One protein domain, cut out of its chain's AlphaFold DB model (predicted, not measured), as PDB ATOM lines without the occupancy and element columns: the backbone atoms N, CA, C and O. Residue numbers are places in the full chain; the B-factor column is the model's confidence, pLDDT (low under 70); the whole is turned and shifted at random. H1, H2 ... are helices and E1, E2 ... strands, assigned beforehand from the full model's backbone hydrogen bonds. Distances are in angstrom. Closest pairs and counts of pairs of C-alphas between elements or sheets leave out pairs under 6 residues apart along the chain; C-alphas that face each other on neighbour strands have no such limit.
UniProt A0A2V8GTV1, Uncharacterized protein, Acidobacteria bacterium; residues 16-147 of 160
ATOM      1  N   GLN A  16     253.826 270.524 237.407       95.19
ATOM      2  CA  GLN A  16     252.757 269.798 236.748       95.19
ATOM      3  C   GLN A  16     252.640 270.275 235.305       95.19
ATOM      4  O   GLN A  16     252.581 271.478 235.042       95.19
ATOM      5  N   ILE A  17     252.556 269.325 234.373       95.25
ATOM      6  CA  ILE A  17     252.290 269.593 232.959       95.25
ATOM      7  C   ILE A  17     250.844 269.210 232.648       95.25
ATOM      8  O   ILE A  17     250.442 268.065 232.829       95.25
ATOM      9  N   THR A  18     250.073 270.160 232.124       97.12
ATOM     10  CA  THR A  18     248.729 269.923 231.585       97.12
ATOM     11  C   THR A  18     248.725 270.205 230.090       97.12
ATOM     12  O   THR A  18     249.019 271.320 229.660       97.12
ATOM     13  N   GLN A  19     248.368 269.208 229.286       96.88
ATOM     14  CA  GLN A  19     248.242 269.355 227.837       96.88
ATOM     15  C   GLN A  19     246.792 269.673 227.462       96.88
ATOM     16  O   GLN A  19     245.862 269.004 227.906       96.88
ATOM     17  N   GLN A  20     246.604 270.691 226.630       97.38
ATOM     18  CA  GLN A  20     245.330 271.064 226.020       97.38
ATOM     19  C   GLN A  20     245.454 270.983 224.491       97.38
ATOM     20  O   GLN A  20     246.571 270.878 223.978       97.38
ATOM     21  N   PRO A  21     244.335 271.045 223.743       96.69
ATOM     22  CA  PRO A  21     244.383 270.986 222.287       96.69
ATOM     23  C   PRO A  21     245.248 272.074 221.650       96.69
ATOM     24  O   PRO A  21     245.810 271.827 220.598       96.69
ATOM     25  N   ASP A  22     245.345 273.255 222.266       97.56
ATOM     26  CA  ASP A  22     245.989 274.446 221.703       97.56
ATOM     27  C   ASP A  22     247.190 274.955 222.525       97.56
ATOM     28  O   ASP A  22     247.943 275.818 222.086       97.56
ATOM     29  N   ARG A  23     247.423 274.427 223.727       97.94
ATOM     30  CA  ARG A  23     248.517 274.875 224.599       97.94
ATOM     31  C   ARG A  23     248.971 273.784 225.551       97.94
ATOM     32  O   ARG A  23     248.228 272.861 225.865       97.94
ATOM     33  N   VAL A  24     250.170 273.951 226.086       98.44
ATOM     34  CA  VAL A  24     250.659 273.199 227.242       98.44
ATOM     35  C   VAL A  24     250.842 274.172 228.398       98.44
ATOM     36  O   VAL A  24     251.388 275.258 228.222       98.44
ATOM     37  N   ILE A  25     250.355 273.808 229.576       98.06
ATOM     38  CA  ILE A  25     250.446 274.620 230.788       98.06
ATOM     39  C   ILE A  25     251.405 273.918 231.739       98.06
ATOM     40  O   ILE A  25     251.218 272.741 232.036       98.06
ATOM     41  N   ILE A  26     252.419 274.640 232.209       96.62
ATOM     42  CA  ILE A  26     253.381 274.155 233.197       96.62
ATOM     43  C   ILE A  26     253.215 274.992 234.462       96.62
ATOM     44  O   ILE A  26     253.479 276.196 234.444       96.62
ATOM     45  N   ARG A  27     252.755 274.368 235.547       95.38
ATOM     46  CA  ARG A  27     252.647 274.987 236.874       95.38
ATOM     47  C   ARG A  27     253.802 274.495 237.732       95.38
ATOM     48  O   ARG A  27     253.939 273.291 237.894       95.38
ATOM     49  N   TYR A  28     254.599 275.401 238.275       93.94
ATOM     50  CA  TYR A  28     255.687 275.084 239.197       93.94
ATOM     51  C   TYR A  28     255.212 275.289 240.633       93.94
ATOM     52  O   TYR A  28     254.483 276.249 240.886       93.94
ATOM     53  N   GLU A  29     255.650 274.437 241.563       92.00
ATOM     54  CA  GLU A  29     255.510 274.719 242.998       92.00
ATOM     55  C   GLU A  29     256.258 276.003 243.337       92.00
ATOM     56  O   GLU A  29     255.700 276.904 243.945       92.00
ATOM     57  N   LYS A  30     257.502 276.162 242.871       89.50
ATOM     58  CA  LYS A  30     258.286 277.358 243.184       89.50
ATOM     59  C   LYS A  30     257.583 278.637 242.722       89.50
ATOM     60  O   LYS A  30     257.434 278.887 241.522       89.50
ATOM     61  N   MET A  31     257.257 279.503 243.684       88.69
ATOM     62  CA  MET A  31     256.623 280.812 243.474       88.69
ATOM     63  C   MET A  31     255.271 280.743 242.738       88.69
ATOM     64  O   MET A  31     254.869 281.750 242.146       88.69
ATOM     65  N   ASP A  32     254.615 279.574 242.724       91.31
ATOM     66  CA  ASP A  32     253.356 279.299 242.016       91.31
ATOM     67  C   ASP A  32     253.342 279.809 240.561       91.31
ATOM     68  O   ASP A  32     252.344 280.324 240.043       91.31
ATOM     69  N   VAL A  33     254.486 279.713 239.879       93.38
ATOM     70  CA  VAL A  33     254.620 280.212 238.509       93.38
ATOM     71  C   VAL A  33     253.812 279.331 237.561       93.38
ATOM     72  O   VAL A  33     254.018 278.121 237.482       93.38
ATOM     73  N   VAL A  34     252.952 279.961 236.760       95.00
ATOM     74  CA  VAL A  34     252.242 279.313 235.652       95.00
ATOM     75  C   VAL A  34     252.828 279.793 234.328       95.00
ATOM     76  O   VAL A  34     252.775 280.980 234.003       95.00
ATOM     77  N   ARG A  35     253.378 278.863 233.546       95.81
ATOM     78  CA  ARG A  35     253.854 279.092 232.178       95.81
ATOM     79  C   ARG A  35     252.871 278.497 231.180       95.81
ATOM     80  O   ARG A  35     252.451 277.352 231.323       95.81
ATOM     81  N   ILE A  36     252.544 279.266 230.145       97.06
ATOM     82  CA  ILE A  36     251.746 278.796 229.011       97.06
ATOM     83  C   ILE A  36     252.665 278.685 227.799       97.06
ATOM     84  O   ILE A  36     253.295 279.661 227.394       97.06
ATOM     85  N   VAL A  37     252.711 277.491 227.224       98.19
ATOM     86  CA  VAL A  37     253.357 277.185 225.954       98.19
ATOM     87  C   VAL A  37     252.275 277.128 224.885       98.19
ATOM     88  O   VAL A  37     251.452 276.213 224.872       98.19
ATOM     89  N   TRP A  38     252.261 278.114 223.995       98.00
ATOM     90  CA  TRP A  38     251.278 278.210 222.917       98.00
ATOM     91  C   TRP A  38     251.661 277.281 221.766       98.00
ATOM     92  O   TRP A  38     252.771 277.399 221.247       98.00
ATOM     93  N   LEU A  39     250.780 276.358 221.367       98.19
ATOM     94  CA  LEU A  39     251.095 275.417 220.292       98.19
ATOM     95  C   LEU A  39     250.954 276.080 218.917       98.19
ATOM     96  O   LEU A  39     250.004 276.816 218.635       98.19
ATOM     97  N   GLU A  40     251.914 275.820 218.035       96.12
ATOM     98  CA  GLU A  40     251.862 276.287 216.650       96.12
ATOM     99  C   GLU A  40     250.640 275.720 215.907       96.12
ATOM    100  O   GLU A  40     250.194 274.607 216.159       96.12
ATOM    101  N   GLY A  41     250.090 276.489 214.961       95.38
ATOM    102  CA  GLY A  41     248.943 276.060 214.147       95.38
ATOM    103  C   GLY A  41     247.562 276.327 214.756       95.38
ATOM    104  O   GLY A  41     246.562 276.102 214.083       95.38
ATOM    105  N   HIS A  42     247.485 276.885 215.968       95.88
ATOM    106  CA  HIS A  42     246.220 277.140 216.675       95.88
ATOM    107  C   HIS A  42     245.750 278.607 216.665       95.88
ATOM    108  O   HIS A  42     244.790 278.965 217.343       95.88
ATOM    109  N   GLY A  43     246.398 279.478 215.883       93.94
ATOM    110  CA  GLY A  43     245.930 280.855 215.667       93.94
ATOM    111  C   GLY A  43     246.059 281.789 216.876       93.94
ATOM    112  O   GLY A  43     245.334 282.778 216.962       93.94
ATOM    113  N   HIS A  44     246.968 281.499 217.810       92.56
ATOM    114  CA  HIS A  44     247.191 282.350 218.979       92.56
ATOM    115  C   HIS A  44     247.692 283.752 218.608       92.56
ATOM    116  O   HIS A  44     248.464 283.902 217.652       92.56
ATOM    117  N   PRO A  45     247.318 284.785 219.388       85.19
ATOM    118  CA  PRO A  45     247.915 286.104 219.261       85.19
ATOM    119  C   PRO A  45     249.433 286.027 219.431       85.19
ATOM    120  O   PRO A  45     249.939 285.440 220.388       85.19
ATOM    121  N   LYS A  46     250.168 286.643 218.503       88.06
ATOM    122  CA  LYS A  46     251.615 286.821 218.651       88.06
ATOM    123  C   LYS A  46     251.887 287.894 219.709       88.06
ATOM    124  O   LYS A  46     251.132 288.865 219.766       88.06
ATOM    125  N   PRO A  47     252.968 287.764 220.499       90.38
ATOM    126  CA  PRO A  47     253.339 288.795 221.454       90.38
ATOM    127  C   PRO A  47     253.669 290.083 220.698       90.38
ATOM    128  O   PRO A  47     254.324 290.062 219.649       90.38
ATOM    129  N   GLY A  48     253.230 291.210 221.242       93.12
ATOM    130  CA  GLY A  48     253.544 292.533 220.742       93.12
ATOM    131  C   GLY A  48     255.046 292.828 220.745       93.12
ATOM    132  O   GLY A  48     255.889 292.101 221.289       93.12
ATOM    133  N   ALA A  49     255.411 293.954 220.130       92.12
ATOM    134  CA  ALA A  49     256.803 294.393 220.070       92.12
ATOM    135  C   ALA A  49     257.422 294.539 221.473       92.12
ATOM    136  O   ALA A  49     258.581 294.163 221.648       92.12
ATOM    137  N   TYR A  50     256.629 294.976 222.457       93.75
ATOM    138  CA  TYR A  50     257.062 295.309 223.817       93.75
ATOM    139  C   TYR A  50     256.583 294.329 224.894       93.75
ATOM    140  O   TYR A  50     256.816 294.580 226.074       93.75
ATOM    141  N   ASP A  51     255.974 293.204 224.509       94.69
ATOM    142  CA  ASP A  51     255.436 292.205 225.443       94.69
ATOM    143  C   ASP A  51     256.561 291.322 226.003       94.69
ATOM    144  O   ASP A  51     256.651 290.125 225.728       94.69
ATOM    145  N   TYR A  52     257.469 291.945 226.750       96.12
ATOM    146  CA  TYR A  52     258.539 291.272 227.467       96.12
ATOM    147  C   TYR A  52     258.082 290.944 228.886       96.12
ATOM    148  O   TYR A  52     257.546 291.800 229.588       96.12
ATOM    149  N   THR A  53     258.327 289.714 229.330       95.31
ATOM    150  CA  THR A  53     257.955 289.262 230.679       95.31
ATOM    151  C   THR A  53     259.112 288.518 231.342       95.31
ATOM    152  O   THR A  53     260.070 288.121 230.679       95.31
ATOM    153  N   ILE A  54     259.024 288.284 232.654       94.62
ATOM    154  CA  ILE A  54     260.018 287.474 233.376       94.62
ATOM    155  C   ILE A  54     260.030 286.029 232.845       94.62
ATOM    156  O   ILE A  54     261.097 285.439 232.695       94.62
ATOM    157  N   GLN A  55     258.864 285.466 232.509       95.12
ATOM    158  CA  GLN A  55     258.748 284.105 231.961       95.12
ATOM    159  C   GLN A  55     258.984 284.025 230.450       95.12
ATOM    160  O   GLN A  55     259.065 282.929 229.900       95.12
ATOM    161  N   GLY A  56     259.114 285.170 229.784       96.00
ATOM    162  CA  GLY A  56     259.169 285.246 228.336       96.00
ATOM    163  C   GLY A  56     257.845 284.871 227.668       96.00
ATOM    164  O   GLY A  56     256.775 284.874 228.281       96.00
ATOM    165  N   HIS A  57     257.931 284.560 226.382       97.25
ATOM    166  CA  HIS A  57     256.837 284.048 225.571       97.25
ATOM    167  C   HIS A  57     257.260 282.722 224.939       97.25
ATOM    168  O   HIS A  57     258.243 282.692 224.193       97.25
ATOM    169  N   SER A  58     256.532 281.650 225.258       97.94
ATOM    170  CA  SER A  58     256.836 280.278 224.844       97.94
ATOM    171  C   SER A  58     255.941 279.827 223.690       97.94
ATOM    172  O   SER A  58     254.714 279.890 223.787       97.94
ATOM    173  N   ILE A  59     256.562 279.315 222.629       98.00
ATOM    174  CA  ILE A  59     255.903 278.690 221.479       98.00
ATOM    175  C   ILE A  59     256.339 277.228 221.423       98.00
ATOM    176  O   ILE A  59     257.531 276.936 221.504       98.00
ATOM    177  N   GLY A  60     255.381 276.312 221.311       98.12
ATOM    178  CA  GLY A  60     255.618 274.874 221.292       98.12
ATOM    179  C   GLY A  60     255.189 274.218 219.986       98.12
ATOM    180  O   GLY A  60     254.216 274.627 219.358       98.12
ATOM    181  N   ARG A  61     255.879 273.144 219.612       98.12
ATOM    182  CA  ARG A  61     255.478 272.242 218.528       98.12
ATOM    183  C   ARG A  61     255.811 270.801 218.889       98.12
ATOM    184  O   ARG A  61     256.778 270.545 219.606       98.12
ATOM    185  N   TYR A  62     255.025 269.863 218.375       97.75
ATOM    186  CA  TYR A  62     255.309 268.440 218.530       97.75
ATOM    187  C   TYR A  62     256.109 267.914 217.337       97.75
ATOM    188  O   TYR A  62     255.695 268.041 216.188       97.75
ATOM    189  N   GLU A  63     257.243 267.285 217.626       97.69
ATOM    190  CA  GLU A  63     258.068 266.544 216.674       97.69
ATOM    191  C   GLU A  63     257.975 265.055 217.040       97.69
ATOM    192  O   GLU A  63     258.743 264.523 217.848       97.69
ATOM    193  N   GLY A  64     256.951 264.382 216.506       96.25
ATOM    194  CA  GLY A  64     256.593 263.026 216.928       96.25
ATOM    195  C   GLY A  64     256.170 263.002 218.407       96.25
ATOM    196  O   GLY A  64     255.260 263.743 218.773       96.25
ATOM    197  N   PRO A  65     256.804 262.187 219.275       95.69
ATOM    198  CA  PRO A  65     256.476 262.133 220.701       95.69
ATOM    199  C   PRO A  65     257.138 263.252 221.525       95.69
ATOM    200  O   PRO A  65     257.005 263.263 222.749       95.69
ATOM    201  N   ARG A  66     257.905 264.151 220.892       98.31
ATOM    202  CA  ARG A  66     258.678 265.188 221.581       98.31
ATOM    203  C   ARG A  66     257.967 266.531 221.500       98.31
ATOM    204  O   ARG A  66     257.600 266.954 220.409       98.31
ATOM    205  N   LEU A  67     257.826 267.222 222.625       98.62
ATOM    206  CA  LEU A  67     257.413 268.626 222.652       98.62
ATOM    207  C   LEU A  67     258.668 269.499 222.617       98.62
ATOM    208  O   LEU A  67     259.454 269.475 223.562       98.62
ATOM    209  N   VAL A  68     258.841 270.276 221.550       98.75
ATOM    210  CA  VAL A  68     259.908 271.274 221.432       98.75
ATOM    211  C   VAL A  68     259.321 272.647 221.720       98.75
ATOM    212  O   VAL A  68     258.385 273.076 221.047       98.75
ATOM    213  N   VAL A  69     259.871 273.337 222.712       98.62
ATOM    214  CA  VAL A  69     259.436 274.659 223.164       98.62
ATOM    215  C   VAL A  69     260.548 275.663 222.925       98.62
ATOM    216  O   VAL A  69     261.692 275.441 223.304       98.62
ATOM    217  N   GLU A  70     260.216 276.791 222.318       98.44
ATOM    218  CA  GLU A  70     261.093 277.941 222.196       98.44
ATOM    219  C   GLU A  70     260.522 279.107 222.992       98.44
ATOM    220  O   GLU A  70     259.396 279.542 222.759       98.44
ATOM    221  N   THR A  71     261.325 279.645 223.902       98.12
ATOM    222  CA  THR A  71     260.960 280.797 224.718       98.12
ATOM    223  C   THR A  71     261.893 281.969 224.433       98.12
ATOM    224  O   THR A  71     263.119 281.834 224.451       98.12
ATOM    225  N   THR A  72     261.303 283.138 224.177       97.31
ATOM    226  CA  THR A  72     262.001 284.417 223.935       97.31
ATOM    227  C   THR A  72     261.318 285.548 224.715       97.31
ATOM    228  O   THR A  72     260.538 285.272 225.621       97.31
ATOM    229  N   LYS A  73     261.578 286.824 224.385       96.94
ATOM    230  CA  LYS A  73     260.881 287.994 224.967       96.94
ATOM    231  C   LYS A  73     261.025 288.102 226.495       96.94
ATOM    232  O   LYS A  73     260.090 288.466 227.202       96.94
ATOM    233  N   PHE A  74     262.217 287.819 227.013       96.94
ATOM    234  CA  PHE A  74     262.510 287.956 228.441       96.94
ATOM    235  C   PHE A  74     262.833 289.396 228.838       96.94
ATOM    236  O   PHE A  74     263.606 290.070 228.156       96.94
ATOM    237  N   THR A  75     262.331 289.858 229.980       96.31
ATOM    238  CA  THR A  75     262.910 291.040 230.636       96.31
ATOM    239  C   THR A  75     264.328 290.721 231.132       96.31
ATOM    240  O   THR A  75     264.550 289.605 231.612       96.31
ATOM    241  N   PRO A  76     265.289 291.663 231.071       95.19
ATOM    242  CA  PRO A  76     266.597 291.473 231.693       95.19
ATOM    243  C   PRO A  76     266.470 291.176 233.196       95.19
ATOM    244  O   PRO A  76     265.700 291.842 233.887       95.19
ATOM    245  N   ASP A  77     267.221 290.199 233.707       94.00
ATOM    246  CA  ASP A  77     267.198 289.803 235.126       94.00
ATOM    247  C   ASP A  77     268.589 289.314 235.561       94.00
ATOM    248  O   ASP A  77     269.248 288.557 234.842       94.00
ATOM    249  N   SER A  78     269.049 289.731 236.744       91.19
ATOM    250  CA  SER A  78     270.362 289.360 237.300       91.19
ATOM    251  C   SER A  78     270.482 287.882 237.699       91.19
ATOM    252  O   SER A  78     271.582 287.379 237.895       91.19
ATOM    253  N   ARG A  79     269.360 287.168 237.777       89.25
ATOM    254  CA  ARG A  79     269.215 285.734 238.067       89.25
ATOM    255  C   ARG A  79     268.733 284.966 236.834       89.25
ATOM    256  O   ARG A  79     268.166 283.883 236.947       89.25
ATOM    257  N   GLY A  80     268.926 285.548 235.652       88.00
ATOM    258  CA  GLY A  80     268.334 285.119 234.394       88.00
ATOM    259  C   GLY A  80     268.601 283.671 233.970       88.00
ATOM    260  O   GLY A  80     267.731 283.091 233.320       88.00
ATOM    261  N   PHE A  81     269.757 283.099 234.324       90.12
ATOM    262  CA  PHE A  81     270.098 281.691 234.056       90.12
ATOM    263  C   PHE A  81     270.202 280.824 235.313       90.12
ATOM    264  O   PHE A  81     270.014 279.610 235.240       90.12
ATOM    265  N   ASN A  82     270.511 281.419 236.465       84.94
ATOM    266  CA  ASN A  82     270.602 280.703 237.734       84.94
ATOM    267  C   ASN A  82     270.348 281.662 238.906       84.94
ATOM    268  O   ASN A  82     271.005 282.703 238.996       84.94
ATOM    269  N   SER A  83     269.433 281.296 239.810       77.31
ATOM    270  CA  SER A  83     269.059 282.132 240.956       77.31
ATOM    271  C   SER A  83     270.137 282.219 242.024       77.31
ATOM    272  O   SER A  83     270.348 283.292 242.579       77.31
ATOM    273  N   ASN A  84     270.848 281.123 242.276       78.75
ATOM    274  CA  ASN A  84     271.764 281.005 243.412       78.75
ATOM    275  C   ASN A  84     273.177 281.502 243.065       78.75
ATOM    276  O   ASN A  84     273.946 281.876 243.945       78.75
ATOM    277  N   ARG A  85     273.523 281.524 241.771       81.12
ATOM    278  CA  ARG A  85     274.816 281.993 241.248       81.12
ATOM    279  C   ARG A  85     274.751 283.358 240.564       81.12
ATOM    280  O   ARG A  85     275.779 283.811 240.071       81.12
ATOM    281  N   PHE A  86     273.574 283.989 240.517       83.69
ATOM    282  CA  PHE A  86     273.364 285.323 239.937       83.69
ATOM    283  C   PHE A  86     273.960 285.474 238.531       83.69
ATOM    284  O   PHE A  86     274.641 286.452 238.223       83.69
ATOM    285  N   ILE A  87     273.731 284.471 237.676       89.31
ATOM    286  CA  ILE A  87     274.132 284.553 236.270       89.31
ATOM    287  C   ILE A  87     273.045 285.355 235.540       89.31
ATOM    288  O   ILE A  87     271.918 284.850 235.416       89.31
ATOM    289  N   PRO A  88     273.347 286.580 235.068       92.94
ATOM    290  CA  PRO A  88     272.346 287.467 234.495       92.94
ATOM    291  C   PRO A  88     271.872 286.966 233.132       92.94
ATOM    292  O   PRO A  88     272.560 286.204 232.466       92.94
ATOM    293  N   ALA A  89     270.716 287.435 232.681       95.00
ATOM    294  CA  ALA A  89     270.297 287.311 231.292       95.00
ATOM    295  C   ALA A  89     269.788 288.649 230.767       95.00
ATOM    296  O   ALA A  89     269.233 289.462 231.511       95.00
ATOM    297  N   THR A  90     269.955 288.855 229.470       96.69
ATOM    298  CA  THR A  90     269.477 290.022 228.738       96.69
ATOM    299  C   THR A  90     268.173 289.708 228.005       96.69
ATOM    300  O   THR A  90     267.699 288.571 227.968       96.69
ATOM    301  N   ALA A  91     267.608 290.723 227.351       96.50
ATOM    302  CA  ALA A  91     266.457 290.550 226.471       96.50
ATOM    303  C   ALA A  91     266.761 289.723 225.201       96.50
ATOM    304  O   ALA A  91     265.828 289.327 224.505       96.50
ATOM    305  N   MET A  92     268.042 289.451 224.900       97.00
ATOM    306  CA  MET A  92     268.469 288.565 223.806       97.00
ATOM    307  C   MET A  92     268.526 287.088 224.210       97.00
ATOM    308  O   MET A  92     268.851 286.242 223.374       97.00
ATOM    309  N   LYS A  93     268.196 286.761 225.466       97.44
ATOM    310  CA  LYS A  93     268.074 285.375 225.902       97.44
ATOM    311  C   LYS A  93     267.025 284.637 225.069       97.44
ATOM    312  O   LYS A  93     265.903 285.108 224.879       97.44
ATOM    313  N   LYS A  94     267.382 283.430 224.649       98.12
ATOM    314  CA  LYS A  94     266.478 282.434 224.081       98.12
ATOM    315  C   LYS A  94     266.742 281.092 224.750       98.12
ATOM    316  O   LYS A  94     267.895 280.713 224.962       98.12
ATOM    317  N   VAL A  95     265.665 280.394 225.082       98.12
ATOM    318  CA  VAL A  95     265.704 279.066 225.697       98.12
ATOM    319  C   VAL A  95     264.926 278.116 224.802       98.12
ATOM    320  O   VAL A  95     263.804 278.419 224.409       98.12
ATOM    321  N   THR A  96     265.534 276.989 224.461       98.56
ATOM    322  CA  THR A  96     264.878 275.895 223.752       98.56
ATOM    323  C   THR A  96     264.811 274.691 224.674       98.56
ATOM    324  O   THR A  96     265.844 274.262 225.181       98.56
ATOM    325  N   GLU A  97     263.615 274.165 224.895       98.00
ATOM    326  CA  GLU A  97     263.328 273.016 225.753       98.00
ATOM    327  C   GLU A  97     262.814 271.873 224.868       98.00
ATOM    328  O   GLU A  97     262.011 272.106 223.967       98.00
ATOM    329  N   THR A  98     263.241 270.640 225.115       98.50
ATOM    330  CA  THR A  98     262.713 269.448 224.442       98.50
ATOM    331  C   THR A  98     262.288 268.449 225.499       98.50
ATOM    332  O   THR A  98     263.138 267.938 226.224       98.50
ATOM    333  N   TYR A  99     260.992 268.153 225.563       98.00
ATOM    334  CA  TYR A  99     260.400 267.206 226.503       98.00
ATOM    335  C   TYR A  99     260.007 265.911 225.798       98.00
ATOM    336  O   TYR A  99     259.434 265.946 224.706       98.00
ATOM    337  N   TRP A 100     260.266 264.770 226.431       97.69
ATOM    338  CA  TRP A 100     259.771 263.467 225.985       97.69
ATOM    339  C   TRP A 100     259.663 262.496 227.159       97.69
ATOM    340  O   TRP A 100     260.304 262.691 228.186       97.69
ATOM    341  N   ARG A 101     258.849 261.448 227.020       95.69
ATOM    342  CA  ARG A 101     258.659 260.437 228.069       95.69
ATOM    343  C   ARG A 101     259.261 259.099 227.638       95.69
ATOM    344  O   ARG A 101     259.064 258.672 226.502       95.69
ATOM    345  N   GLU A 102     259.975 258.446 228.548       95.81
ATOM    346  CA  GLU A 102     260.496 257.081 228.415       95.81
ATOM    347  C   GLU A 102     259.974 256.249 229.595       95.81
ATOM    348  O   GLU A 102     260.467 256.358 230.716       95.81
ATOM    349  N   GLY A 103     258.928 255.448 229.360       93.06
ATOM    350  CA  GLY A 103     258.218 254.744 230.436       93.06
ATOM    351  C   GLY A 103     257.567 255.727 231.415       93.06
ATOM    352  O   GLY A 103     256.744 256.551 231.014       93.06
ATOM    353  N   ASP A 104     257.965 255.659 232.684       91.88
ATOM    354  CA  ASP A 104     257.490 256.556 233.747       91.88
ATOM    355  C   ASP A 104     258.423 257.745 234.017       91.88
ATOM    356  O   ASP A 104     258.192 258.514 234.946       91.88
ATOM    357  N   VAL A 105     259.460 257.922 233.192       95.44
ATOM    358  CA  VAL A 105     260.421 259.019 233.325       95.44
ATOM    359  C   VAL A 105     260.131 260.092 232.286       95.44
ATOM    360  O   VAL A 105     260.138 259.830 231.078       95.44
ATOM    361  N   LEU A 106     259.904 261.321 232.746       96.00
ATOM    362  CA  LEU A 106     259.899 262.499 231.885       96.00
ATOM    363  C   LEU A 106     261.337 262.995 231.730       96.00
ATOM    364  O   LEU A 106     262.022 263.259 232.713       96.00
ATOM    365  N   LYS A 107     261.786 263.167 230.492       97.25
ATOM    366  CA  LYS A 107     263.092 263.726 230.161       97.25
ATOM    367  C   LYS A 107     262.935 265.112 229.567       97.25
ATOM    368  O   LYS A 107     262.004 265.369 228.798       97.25
ATOM    369  N   MET A 108     263.857 266.000 229.915       96.56
ATOM    370  CA  MET A 108     263.919 267.357 229.388       96.56
ATOM    371  C   MET A 108     265.355 267.711 229.027       96.56
ATOM    372  O   MET A 108     266.257 267.591 229.848       96.56
ATOM    373  N   GLN A 109     265.549 268.223 227.819       97.25
ATOM    374  CA  GLN A 109     266.788 268.883 227.411       97.25
ATOM    375  C   GLN A 109     266.549 270.365 227.244       97.25
ATOM    376  O   GLN A 109     265.520 270.774 226.714       97.25
ATOM    377  N   THR A 110     267.520 271.171 227.649       96.62
ATOM    378  CA  THR A 110     267.472 272.620 227.490       96.62
ATOM    379  C   THR A 110     268.717 273.117 226.776       96.62
ATOM    380  O   THR A 110     269.832 272.658 227.021       96.62
ATOM    381  N   VAL A 111     268.530 274.080 225.880       97.69
ATOM    382  CA  VAL A 111     269.599 274.818 225.216       97.69
ATOM    383  C   VAL A 111     269.319 276.300 225.396       97.69
ATOM    384  O   VAL A 111     268.323 276.830 224.914       97.69
ATOM    385  N   SER A 112     270.214 276.970 226.101       97.00
ATOM    386  CA  SER A 112     270.135 278.388 226.416       97.00
ATOM    387  C   SER A 112     271.182 279.172 225.637       97.00
ATOM    388  O   SER A 112     272.356 278.796 225.608       97.00
ATOM    389  N   VAL A 113     270.770 280.284 225.031       98.00
ATOM    390  CA  VAL A 113     271.660 281.216 224.331       98.00
ATOM    391  C   VAL A 113     271.381 282.647 224.780       98.00
ATOM    392  O   VAL A 113     270.231 283.049 224.920       98.00
ATOM    393  N   ASP A 114     272.444 283.413 224.999       97.88
ATOM    394  CA  ASP A 114     272.415 284.865 225.176       97.88
ATOM    395  C   ASP A 114     273.782 285.402 224.732       97.88
ATOM    396  O   ASP A 114     274.759 285.224 225.461       97.88
ATOM    397  N   PRO A 115     273.886 286.013 223.539       96.88
ATOM    398  CA  PRO A 115     275.167 286.427 222.970       96.88
ATOM    399  C   PRO A 115     275.944 287.457 223.798       96.88
ATOM    400  O   PRO A 115     277.144 287.609 223.585       96.88
ATOM    401  N   LEU A 116     275.286 288.178 224.714       96.31
ATOM    402  CA  LEU A 116     275.959 289.167 225.560       96.31
ATOM    403  C   LEU A 116     276.491 288.583 226.867       96.31
ATOM    404  O   LEU A 116     277.363 289.192 227.485       96.31
ATOM    405  N   VAL A 117     275.976 287.429 227.299       95.00
ATOM    406  CA  VAL A 117     276.344 286.822 228.589       95.00
ATOM    407  C   VAL A 117     277.092 285.503 228.412       95.00
ATOM    408  O   VAL A 117     278.052 285.231 229.133       95.00
ATOM    409  N   LEU A 118     276.670 284.664 227.466       94.81
ATOM    410  CA  LEU A 118     277.191 283.314 227.284       94.81
ATOM    411  C   LEU A 118     278.196 283.266 226.129       94.81
ATOM    412  O   LEU A 118     277.900 283.668 225.009       94.81
ATOM    413  N   LYS A 119     279.375 282.681 226.380       96.50
ATOM    414  CA  LYS A 119     280.408 282.465 225.344       96.50
ATOM    415  C   LYS A 119     279.996 281.445 224.277       96.50
ATOM    416  O   LYS A 119     280.523 281.464 223.173       96.50
ATOM    417  N   GLN A 120     279.107 280.523 224.633       96.88
ATOM    418  CA  GLN A 120     278.594 279.453 223.780       96.88
ATOM    419  C   GLN A 120     277.230 278.985 224.314       96.88
ATOM    420  O   GLN A 120     276.923 279.269 225.476       96.88
ATOM    421  N   PRO A 121     276.422 278.247 223.527       97.00
ATOM    422  CA  PRO A 121     275.168 277.688 224.017       97.00
ATOM    423  C   PRO A 121     275.374 276.824 225.265       97.00
ATOM    424  O   PRO A 121     276.226 275.930 225.276       97.00
ATOM    425  N   PHE A 122     274.579 277.079 226.299       93.12
ATOM    426  CA  PHE A 122     274.592 276.330 227.550       93.12
ATOM    427  C   PHE A 122     273.522 275.241 227.514       93.12
ATOM    428  O   PHE A 122     272.392 275.512 227.110       93.12
ATOM    429  N   ARG A 123     273.881 274.013 227.895       94.94
ATOM    430  CA  ARG A 123     272.991 272.849 227.832       94.94
ATOM    431  C   ARG A 123     272.811 272.218 229.196       94.94
ATOM    432  O   ARG A 123     273.783 272.127 229.946       94.94
ATOM    433  N   TRP A 124     271.592 271.774 229.467       90.19
ATOM    434  CA  TRP A 124     271.270 271.018 230.667       90.19
ATOM    435  C   TRP A 124     270.187 269.986 230.391       90.19
ATOM    436  O   TRP A 124     269.199 270.294 229.718       90.19
ATOM    437  N   ASP A 125     270.373 268.809 230.971       94.25
ATOM    438  CA  ASP A 125     269.517 267.647 230.794       94.25
ATOM    439  C   ASP A 125     268.947 267.245 232.161       94.25
ATOM    440  O   ASP A 125     269.659 267.253 233.166       94.25
ATOM    441  N   TYR A 126     267.661 266.912 232.188       93.50
ATOM    442  CA  TYR A 126     266.923 266.518 233.382       93.50
ATOM    443  C   TYR A 126     266.144 265.234 233.132       93.50
ATOM    444  O   TYR A 126     265.598 265.020 232.046       93.50
ATOM    445  N   GLU A 127     266.037 264.429 234.182       95.19
ATOM    446  CA  GLU A 127     265.127 263.295 234.272       95.19
ATOM    447  C   GLU A 127     264.258 263.488 235.517       95.19
ATOM    448  O   GLU A 127     264.772 263.786 236.594       95.19
ATOM    449  N   TYR A 128     262.946 263.342 235.355       93.88
ATOM    450  CA  TYR A 128     261.955 263.529 236.406       93.88
ATOM    451  C   TYR A 128     261.166 262.239 236.600       93.88
ATOM    452  O   TYR A 128     260.721 261.619 235.627       93.88
ATOM    453  N   SER A 129     260.974 261.855 237.859       92.50
ATOM    454  CA  SER A 129     260.043 260.802 238.254       92.50
ATOM    455  C   SER A 129     258.643 261.372 238.447       92.50
ATOM    456  O   SER A 129     258.489 262.490 238.932       92.50
ATOM    457  N   ASP A 130     257.629 260.585 238.107       89.25
ATOM    458  CA  ASP A 130     256.233 260.946 238.343       89.25
ATOM    459  C   ASP A 130     255.919 260.998 239.850       89.25
ATOM    460  O   ASP A 130     256.304 260.097 240.604       89.25
ATOM    461  N   ARG A 131     255.188 262.030 240.277       88.06
ATOM    462  CA  ARG A 131     254.697 262.212 241.649       88.06
ATOM    463  C   ARG A 131     253.172 262.206 241.609       88.06
ATOM    464  O   ARG A 131     252.569 262.838 240.746       88.06
ATOM    465  N   LYS A 132     252.536 261.464 242.521       86.38
ATOM    466  CA  LYS A 132     251.071 261.273 242.507       86.38
ATOM    467  C   LYS A 132     250.320 262.293 243.349       86.38
ATOM    468  O   LYS A 132     249.120 262.468 243.155       86.38
ATOM    469  N   GLU A 133     250.996 262.903 244.310       89.62
ATOM    470  CA  GLU A 133     250.433 263.945 245.149       89.62
ATOM    471  C   GLU A 133     250.298 265.255 244.365       89.62
ATOM    472  O   GLU A 133     251.037 265.518 243.416       89.62
ATOM    473  N   GLU A 134     249.343 266.087 244.773       87.69
ATOM    474  CA  GLU A 134     249.198 267.420 244.200       87.69
ATOM    475  C   GLU A 134     250.387 268.313 244.568       87.69
ATOM    476  O   GLU A 134     251.046 268.126 245.597       87.69
ATOM    477  N   LEU A 135     250.640 269.306 243.712       89.50
ATOM    478  CA  LEU A 135     251.640 270.329 243.980       89.50
ATOM    479  C   LEU A 135     251.275 271.102 245.248       89.50
ATOM    480  O   LEU A 135     250.140 271.553 245.417       89.50
ATOM    481  N   THR A 136     252.270 271.315 246.091       87.50
ATOM    482  CA  THR A 136     252.170 272.114 247.306       87.50
ATOM    483  C   THR A 136     252.136 273.600 246.928       87.50
ATOM    484  O   THR A 136     252.952 274.034 246.108       87.50
ATOM    485  N   PRO A 137     251.201 274.403 247.465       85.00
ATOM    486  CA  PRO A 137     251.217 275.853 247.274       85.00
ATOM    487  C   PRO A 137     252.516 276.483 247.790       85.00
ATOM    488  O   PRO A 137     253.057 276.040 248.804       85.00
ATOM    489  N   TYR A 138     253.001 277.539 247.131       82.75
ATOM    490  CA  TYR A 138     254.174 278.288 247.591       82.75
ATOM    491  C   TYR A 138     253.791 279.318 248.655       82.75
ATOM    492  O   TYR A 138     253.934 280.532 248.469       82.75
ATOM    493  N   ASP A 139     253.266 278.830 249.772       81.81
ATOM    494  CA  ASP A 139     252.825 279.681 250.865       81.81
ATOM    495  C   ASP A 139     253.993 280.106 251.766       81.81
ATOM    496  O   ASP A 139     255.036 279.455 251.866       81.81
ATOM    497  N   CYS A 140     253.825 281.243 252.443       75.25
ATOM    498  CA  CYS A 140     254.745 281.652 253.498       75.25
ATOM    499  C   CYS A 140     254.476 280.824 254.758       75.25
ATOM    500  O   CYS A 140     253.708 281.256 255.618       75.25
ATOM    501  N   ASP A 141     255.130 279.670 254.880       78.94
ATOM    502  CA  ASP A 141     255.161 278.901 256.124       78.94
ATOM    503  C   ASP A 141     256.374 279.330 256.986       78.94
ATOM    504  O   ASP A 141     257.535 279.153 256.577       78.94
ATOM    505  N   PRO A 142     256.146 279.929 258.174       77.88
ATOM    506  CA  PRO A 142     257.214 280.315 259.086       77.88
ATOM    507  C   PRO A 142     258.047 279.148 259.613       77.88
ATOM    508  O   PRO A 142     259.164 279.413 260.046       77.88
ATOM    509  N   GLU A 143     257.531 277.917 259.638       79.88
ATOM    510  CA  GLU A 143     258.259 276.717 260.060       79.88
ATOM    511  C   GLU A 143     259.154 276.185 258.935       79.88
ATOM    512  O   GLU A 143     260.344 275.971 259.173       79.88
ATOM    513  N   ASP A 144     258.659 276.089 257.699       73.94
ATOM    514  CA  ASP A 144     259.493 275.680 256.552       73.94
ATOM    515  C   ASP A 144     260.605 276.698 256.268       73.94
ATOM    516  O   ASP A 144     261.751 276.347 255.966       73.94
ATOM    517  N   SER A 145     260.316 277.987 256.475       71.44
ATOM    518  CA  SER A 145     261.294 279.074 256.332       71.44
ATOM    519  C   SER A 145     262.453 278.994 257.341       71.44
ATOM    520  O   SER A 145     263.446 279.715 257.203       71.44
ATOM    521  N   ARG A 146     262.371 278.121 258.355       76.69
ATOM    522  CA  ARG A 146     263.428 277.926 259.365       76.69
ATOM    523  C   ARG A 146     264.586 277.079 258.879       76.69
ATOM    524  O   ARG A 146     265.624 277.091 259.535       76.69
ATOM    525  N   PHE A 147     264.446 276.374 257.756       69.81
ATOM    526  CA  PHE A 147     265.440 275.406 257.287       69.81
ATOM    527  C   PHE A 147     266.863 275.992 257.163       69.81
ATOM    528  O   PHE A 147     267.844 275.303 257.431       69.81
TER     529      PHE A 147
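AT A GLANCE: This is residues 16 to 147 of the 160 residues of an uncharacterized protein of Acidobacteria bacterium (UniProt A0A2V8GTV1). One long sheet of eight strands is twisted and curled into an open trough, like part of a barrel, with E1 to E3 as one wall, E8 to E10 as the other, and E4 and E5 joining them. A small hairpin, E6 and E7, sits near the end of the trough where E5 stops and E8 begins, and residues 140 to 147, with the short helix H1, stick out as a tail. The printed part has 132 residues, with ten named strands, E1 to E10, followed by H1; the class is mostly strand. The large sheet is mixed, in the order E1, E2, E3, E4, E5, E8, E9, E10. The whole is compact, with a radius of gyration of the C-alphas of 16.0 A and spans of 43 by 35 by 28 A.

IN THESE COORDINATES: In the large sheet, E1 is residues 16 to 19, beginning at C-alpha 16 (252.757, 269.798, 236.748), E2 is 23 to 28 and E3 is 34 to 39. E4, residues 57 to 63, and E5, residues 66 to 72, each measure 19.7 A from first to last C-alpha. E8, residues 94 to 102, measures 26.4 A; E9, residues 105 to 113, 26.5 A; E10, residues 122 to 129, 23.8 A, ending at C-alpha 129 (260.043, 260.802, 238.254). E6 is residues 77 to 82 and E7 is 87 to 89. H1, residues 144 to 147, ends at C-alpha 147 (265.440, 275.406, 257.287).

HOW THE PARTS SIT: E4 and E5 form an antiparallel hairpin at 158 degrees, with N 59 and O 70 within hydrogen-bond range at 2.8 A. E5 and E8 are antiparallel at 163 degrees, with N 69 and O 97 at 2.8 A. E8, E9 and E10 form a meander, each strand the antiparallel neighbour of the one before; N 98 and O 109 are 2.8 A apart, and N 110 and O 124 2.8 A. On the other side of E4, E3 is its parallel neighbour at 51 degrees, with N 60 and O 38 at 2.8 A. E1, E2 and E3 form a second meander, with N 18 and O 25 at 2.8 A and N 26 and O 35 at 2.9 A. The edge strands E1 and E10 are apart. E6 and E7 form an antiparallel hairpin at 120 degrees, with N 89 and O 77 at 2.8 A; E6 and E9 are only just apart, closest at 8.3 A. H1 is not on the large sheet; it is too short for an O i to N i+4 pair, and its one O i to N i+3 pair is within range.

THE WHOLE: The C-alphas of Gly 41 and Arg 146, the two farthest apart, are 47.5 A apart. The printed part has no cut. The links from E3 to E4, 17 residues, and from E10 to H1, 14 residues, are long. The mean pLDDT of the printed part is 93.0; residue 147 is under 70.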